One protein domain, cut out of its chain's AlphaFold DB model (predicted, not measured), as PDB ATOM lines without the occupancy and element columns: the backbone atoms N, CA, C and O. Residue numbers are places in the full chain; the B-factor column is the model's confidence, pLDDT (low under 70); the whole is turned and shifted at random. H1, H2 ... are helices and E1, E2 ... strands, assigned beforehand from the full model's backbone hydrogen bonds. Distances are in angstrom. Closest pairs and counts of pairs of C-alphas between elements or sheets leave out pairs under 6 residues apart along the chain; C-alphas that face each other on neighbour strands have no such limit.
ATOM      1  N   ASP A   2     -15.659  -4.419  -7.389       81.81
ATOM      2  CA  ASP A   2     -15.813  -4.454  -8.832       81.81
ATOM      3  C   ASP A   2     -16.282  -5.848  -9.209       81.81
ATOM      4  O   ASP A   2     -15.922  -6.831  -8.560       81.81
ATOM      5  N   ARG A   3     -17.168  -5.918 -10.196       83.44
ATOM      6  CA  ARG A   3     -17.789  -7.168 -10.624       83.44
ATOM      7  C   ARG A   3     -17.180  -7.544 -11.957       83.44
ATOM      8  O   ARG A   3     -17.225  -6.743 -12.888       83.44
ATOM      9  N   VAL A   4     -16.615  -8.739 -12.031       85.31
ATOM     10  CA  VAL A   4     -16.065  -9.292 -13.264       85.31
ATOM     11  C   VAL A   4     -16.862 -10.539 -13.604       85.31
ATOM     12  O   VAL A   4     -17.102 -11.376 -12.738       85.31
ATOM     13  N   PHE A   5     -17.293 -10.639 -14.857       85.31
ATOM     14  CA  PHE A   5     -17.972 -11.820 -15.370       85.31
ATOM     15  C   PHE A   5     -16.928 -12.757 -15.966       85.31
ATOM     16  O   PHE A   5     -16.240 -12.387 -16.918       85.31
ATOM     17  N   ILE A   6     -16.794 -13.953 -15.398       82.25
ATOM     18  CA  ILE A   6     -15.871 -14.983 -15.884       82.25
ATOM     19  C   ILE A   6     -16.693 -16.252 -16.086       82.25
ATOM     20  O   ILE A   6     -17.293 -16.745 -15.140       82.25
ATOM     21  N   ASN A   7     -16.747 -16.769 -17.316       78.81
ATOM     22  CA  ASN A   7     -17.460 -18.011 -17.655       78.81
ATOM     23  C   ASN A   7     -18.943 -18.054 -17.226       78.81
ATOM     24  O   ASN A   7     -19.468 -19.116 -16.919       78.81
ATOM     25  N   GLY A   8     -19.627 -16.905 -17.216       80.69
ATOM     26  CA  GLY A   8     -21.029 -16.801 -16.791       80.69
ATOM     27  C   GLY A   8     -21.225 -16.546 -15.294       80.69
ATOM     28  O   GLY A   8     -22.327 -16.171 -14.898       80.69
ATOM     29  N   ASP A   9     -20.164 -16.629 -14.490       79.25
ATOM     30  CA  ASP A   9     -20.213 -16.383 -13.051       79.25
ATOM     31  C   ASP A   9     -19.773 -14.958 -12.690       79.25
ATOM     32  O   ASP A   9     -18.864 -14.377 -13.294       79.25
ATOM     33  N   ILE A  10     -20.424 -14.388 -11.670       83.06
ATOM     34  CA  ILE A  10     -20.088 -13.068 -11.123       83.06
ATOM     35  C   ILE A  10     -19.028 -13.239 -10.040       83.06
ATOM     36  O   ILE A  10     -19.310 -13.730  -8.947       83.06
ATOM     37  N   VAL A  11     -17.821 -12.755 -10.317       85.19
ATOM     38  CA  VAL A  11     -16.736 -12.684  -9.337       85.19
ATOM     39  C   VAL A  11     -16.649 -11.261  -8.795       85.19
ATOM     40  O   VAL A  11     -16.553 -10.294  -9.555       85.19
ATOM     41  N   TYR A  12     -16.675 -11.122  -7.469       87.06
ATOM     42  CA  TYR A  12     -16.509  -9.830  -6.809       87.06
ATOM     43  C   TYR A  12     -15.051  -9.647  -6.413       87.06
ATOM     44  O   TYR A  12     -14.470 -10.468  -5.704       87.06
ATOM     45  N   LEU A  13     -14.462  -8.542  -6.853       88.69
ATOM     46  CA  LEU A  13     -13.084  -8.189  -6.565       88.69
ATOM     47  C   LEU A  13     -13.035  -6.929  -5.704       88.69
ATOM     48  O   LEU A  13     -13.777  -5.955  -5.894       88.69
ATOM     49  N   LYS A  14     -12.115  -6.929  -4.747       88.94
ATOM     50  CA  LYS A  14     -11.773  -5.751  -3.956       88.94
ATOM     51  C   LYS A  14     -10.296  -5.454  -4.145       88.94
ATOM     52  O   LYS A  14      -9.460  -6.342  -3.996       88.94
ATOM     53  N   LYS A  15      -9.985  -4.200  -4.463       89.94
ATOM     54  CA  LYS A  15      -8.613  -3.708  -4.513       89.94
ATOM     55  C   LYS A  15      -8.112  -3.487  -3.084       89.94
ATOM     56  O   LYS A  15      -8.711  -2.717  -2.333       89.94
ATOM     57  N   GLY A  16      -7.060  -4.203  -2.713       88.12
ATOM     58  CA  GLY A  16      -6.308  -4.036  -1.475       88.12
ATOM     59  C   GLY A  16      -4.922  -3.448  -1.740       88.12
ATOM     60  O   GLY A  16      -4.584  -3.092  -2.868       88.12
ATOM     61  N   TRP A  17      -4.106  -3.364  -0.689       87.88
ATOM     62  CA  TRP A  17      -2.731  -2.860  -0.784       87.88
ATOM     63  C   TRP A  17      -1.850  -3.765  -1.666       87.88
ATOM     64  O   TRP A  17      -1.099  -3.277  -2.501       87.88
ATOM     65  N   PHE A  18      -2.017  -5.085  -1.573       86.25
ATOM     66  CA  PHE A  18      -1.237  -6.068  -2.335       86.25
ATOM     67  C   PHE A  18      -1.874  -6.488  -3.674       86.25
ATOM     68  O   PHE A  18      -1.532  -7.531  -4.221       86.25
ATOM     69  N   GLY A  19      -2.806  -5.696  -4.218       90.50
ATOM     70  CA  GLY A  19      -3.457  -5.979  -5.503       90.50
ATOM     71  C   GLY A  19      -4.939  -6.318  -5.376       90.50
ATOM     72  O   GLY A  19      -5.642  -5.774  -4.525       90.50
ATOM     73  N   TRP A  20      -5.445  -7.170  -6.267       88.75
ATOM     74  CA  TRP A  20      -6.856  -7.556  -6.301       88.75
ATOM     75  C   TRP A  20      -7.084  -8.849  -5.528       88.75
ATOM     76  O   TRP A  20      -6.436  -9.857  -5.785       88.75
ATOM     77  N   SER A  21      -8.040  -8.821  -4.607       86.50
ATOM     78  CA  SER A  21      -8.487  -9.998  -3.861       86.50
ATOM     79  C   SER A  21      -9.919 -10.355  -4.241       86.50
ATOM     80  O   SER A  21     -10.767  -9.460  -4.346       86.50
ATOM     81  N   VAL A  22     -10.184 -11.652  -4.396       87.00
ATOM     82  CA  VAL A  22     -11.542 -12.193  -4.522       87.00
ATOM     83  C   VAL A  22     -12.273 -12.010  -3.200       87.00
ATOM     84  O   VAL A  22     -11.725 -12.274  -2.131       87.00
ATOM     85  N   VAL A  23     -13.506 -11.518  -3.274       87.44
ATOM     86  CA  VAL A  23     -14.373 -11.311  -2.118       87.44
ATOM     87  C   VAL A  23     -15.684 -12.035  -2.345       87.44
ATOM     88  O   VAL A  23     -16.262 -11.982  -3.423       87.44
ATOM     89  N   TYR A  24     -16.183 -12.665  -1.294       87.88
ATOM     90  CA  TYR A  24     -17.484 -13.309  -1.293       87.88
ATOM     91  C   TYR A  24     -18.465 -12.403  -0.542       87.88
ATOM     92  O   TYR A  24     -18.286 -12.173   0.657       87.88
ATOM     93  N   PRO A  25     -19.458 -11.799  -1.217       87.25
ATOM     94  CA  PRO A  25     -20.372 -10.877  -0.563       87.25
ATOM     95  C   PRO A  25     -21.284 -11.624   0.414       87.25
ATOM     96  O   PRO A  25     -21.824 -12.686   0.105       87.25
ATOM     97  N   TRP A  26     -21.495 -11.028   1.587       86.94
ATOM     98  CA  TRP A  26     -22.440 -11.526   2.591       86.94
ATOM     99  C   TRP A  26     -23.902 -11.234   2.228       86.94
ATOM    100  O   TRP A  26     -24.810 -11.804   2.828       86.94
ATOM    101  N   ARG A  27     -24.145 -10.337   1.264       88.81
ATOM    102  CA  ARG A  27     -25.483  -9.952   0.813       88.81
ATOM    103  C   ARG A  27     -25.662 -10.278  -0.660       88.81
ATOM    104  O   ARG A  27     -24.844  -9.881  -1.491       88.81
ATOM    105  N   ASN A  28     -26.754 -10.961  -0.957       86.75
ATOM    106  CA  ASN A  28     -27.148 -11.314  -2.308       86.75
ATOM    107  C   ASN A  28     -27.794 -10.109  -3.033       86.75
ATOM    108  O   ASN A  28     -28.175  -9.117  -2.394       86.75
ATOM    109  N   PRO A  29     -27.933 -10.163  -4.374       83.75
ATOM    110  CA  PRO A  29     -28.539  -9.086  -5.170       83.75
ATOM    111  C   PRO A  29     -30.004  -8.786  -4.812       83.75
ATOM    112  O   PRO A  29     -30.454  -7.648  -4.919       83.75
ATOM    113  N   ASP A  30     -30.726  -9.798  -4.343       88.38
ATOM    114  CA  ASP A  30     -32.108  -9.765  -3.845       88.38
ATOM    115  C   ASP A  30     -32.240  -9.178  -2.421       88.38
ATOM    116  O   ASP A  30     -33.329  -9.156  -1.852       88.38
ATOM    117  N   LYS A  31     -31.135  -8.677  -1.845       86.88
ATOM    118  CA  LYS A  31     -30.997  -8.162  -0.471       86.88
ATOM    119  C   LYS A  31     -31.039  -9.222   0.633       86.88
ATOM    120  O   LYS A  31     -30.946  -8.815   1.799       86.88
ATOM    121  N   THR A  32     -31.110 -10.513   0.309       90.75
ATOM    122  CA  THR A  32     -31.041 -11.592   1.306       90.75
ATOM    123  C   THR A  32     -29.616 -11.772   1.838       90.75
ATOM    124  O   THR A  32     -28.636 -11.323   1.234       90.75
ATOM    125  N   ILE A  33     -29.501 -12.378   3.022       91.25
ATOM    126  CA  ILE A  33     -28.215 -12.641   3.677       91.25
ATOM    127  C   ILE A  33     -27.709 -14.013   3.238       91.25
ATOM    128  O   ILE A  33     -28.390 -15.024   3.408       91.25
ATOM    129  N   ASN A  34     -26.484 -14.049   2.722       90.19
ATOM    130  CA  ASN A  34     -25.757 -15.278   2.460       90.19
ATOM    131  C   ASN A  34     -24.985 -15.685   3.722       90.19
ATOM    132  O   ASN A  34     -23.850 -15.259   3.949       90.19
ATOM    133  N   TRP A  35     -25.627 -16.508   4.551       86.44
ATOM    134  CA  TRP A  35     -25.061 -16.995   5.809       86.44
ATOM    135  C   TRP A  35     -23.759 -17.769   5.607       86.44
ATOM    136  O   TRP A  35     -22.835 -17.615   6.399       86.44
ATOM    137  N   PHE A  36     -23.644 -18.541   4.527       88.44
ATOM    138  CA  PHE A  36     -22.417 -19.271   4.226       88.44
ATOM    139  C   PHE A  36     -21.240 -18.306   4.050       88.44
ATOM    140  O   PHE A  36     -20.256 -18.399   4.779       88.44
ATOM    141  N   ASN A  37     -21.374 -17.317   3.161       89.38
ATOM    142  CA  ASN A  37     -20.322 -16.323   2.935       89.38
ATOM    143  C   ASN A  37     -20.041 -15.470   4.179       89.38
ATOM    144  O   ASN A  37     -18.901 -15.059   4.378       89.38
ATOM    145  N   LEU A  38     -21.054 -15.211   5.010       90.06
ATOM    146  CA  LEU A  38     -20.898 -14.453   6.251       90.06
ATOM    147  C   LEU A  38     -20.006 -15.185   7.263       90.06
ATOM    148  O   LEU A  38     -19.106 -14.576   7.832       90.06
ATOM    149  N   TRP A  39     -20.251 -16.479   7.477       84.88
ATOM    150  CA  TRP A  39     -19.539 -17.266   8.487       84.88
ATOM    151  C   TRP A  39     -18.179 -17.770   8.008       84.88
ATOM    152  O   TRP A  39     -17.232 -17.830   8.787       84.88
ATOM    153  N   THR A  40     -18.064 -18.136   6.733       88.81
ATOM    154  CA  THR A  40     -16.869 -18.813   6.204       88.81
ATOM    155  C   THR A  40     -16.028 -17.900   5.318       88.81
ATOM    156  O   THR A  40     -14.950 -18.284   4.864       88.81
ATOM    157  N   GLY A  41     -16.505 -16.692   5.013       85.12
ATOM    158  CA  GLY A  41     -15.875 -15.834   4.012       85.12
ATOM    159  C   GLY A  41     -15.875 -16.459   2.614       85.12
ATOM    160  O   GLY A  41     -15.028 -16.095   1.807       85.12
ATOM    161  N   GLY A  42     -16.764 -17.425   2.346       84.50
ATOM    162  CA  GLY A  42     -16.880 -18.121   1.062       84.50
ATOM    163  C   GLY A  42     -15.812 -19.190   0.805       84.50
ATOM    164  O   GLY A  42     -15.697 -19.669  -0.321       84.50
TER     165      GLY A  42
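Overview. This is residues 2 to 42 of the 97 residues of an uncharacterized protein of bacterium (UniProt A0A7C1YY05). A strongly twisted three-stranded sheet, made of two hairpins that share the long strand E2, is followed by a long looping link and one short helix, H1, which sits away from the sheet near the end of the printed part. The two hairpins are staggered along E2: E1 pairs with its residues 9 to 13 and E3 with its residues 12 to 16. The printed part has 41 residues with three named strands and one named helix, in the order E1, E2, E3, H1; the sheet runs E1, E2, E3, antiparallel throughout, and the class is mixed, helices and strands. The whole is only just loose, close to compact, with a radius of gyration of the C-alphas of 11.1 A and spans of 29 by 23 by 15 A.

Arrangement. E1, residues 2 to 6, and E2, residues 9 to 16, form an antiparallel hairpin, with 140 degrees between their N-to-C directions. The C-alphas of Arg 3 and Tyr 12 face each other at 4.8 A. N 4 and O 11 are within hydrogen-bond range at 2.9 A, as are N 13 and O 2 at 2.8 A. E2 and E3, residues 19 to 23, form the second antiparallel hairpin, with 134 degrees between their directions. The C-alphas of Lys 15 and Trp 20 face each other at 4.6 A. Across this pair N 14 and O 21 are 2.9 A apart and N 23 and O 12 are 2.8 A apart, both within hydrogen-bond range. E1, E2 and E3 make a meander, each strand the antiparallel neighbour of the one before. E1 and E3 are the edge strands and are apart; E2 is the inner strand. The sheet's C-alphas lie up to 4.9 A off their best plane. H1, residues 35 to 40, is not on the sheet, with 1 pair of C-alphas within 10 A, and it is apart from E1 and from E2. In H1 every O i to N i+4 pair is within hydrogen-bond range.

Along the chain. E1 begins at C-alpha 2, (-15.813, -4.454, -8.832), and is 12.7 A long from first to last C-alpha. E2 is the longest strand, with 8 residues and 21.9 A, and ends at C-alpha 16, (-6.308, -4.036, -1.475). E3 is 12.6 A long. H1 is 8.4 A long and ends at C-alpha 40, (-16.869, -18.813, 6.204).

Size, cuts and confidence. The two C-alphas farthest apart are those of Phe 18 and Asp 30, at 31.1 A. The links from E1 to E2 and from E2 to E3 are tight, with 2 residues each, and the link from E3 to H1 is long, with 11 residues. The printed part has no cut. The mean pLDDT of the printed part is 86.6, and no printed residue is under 70.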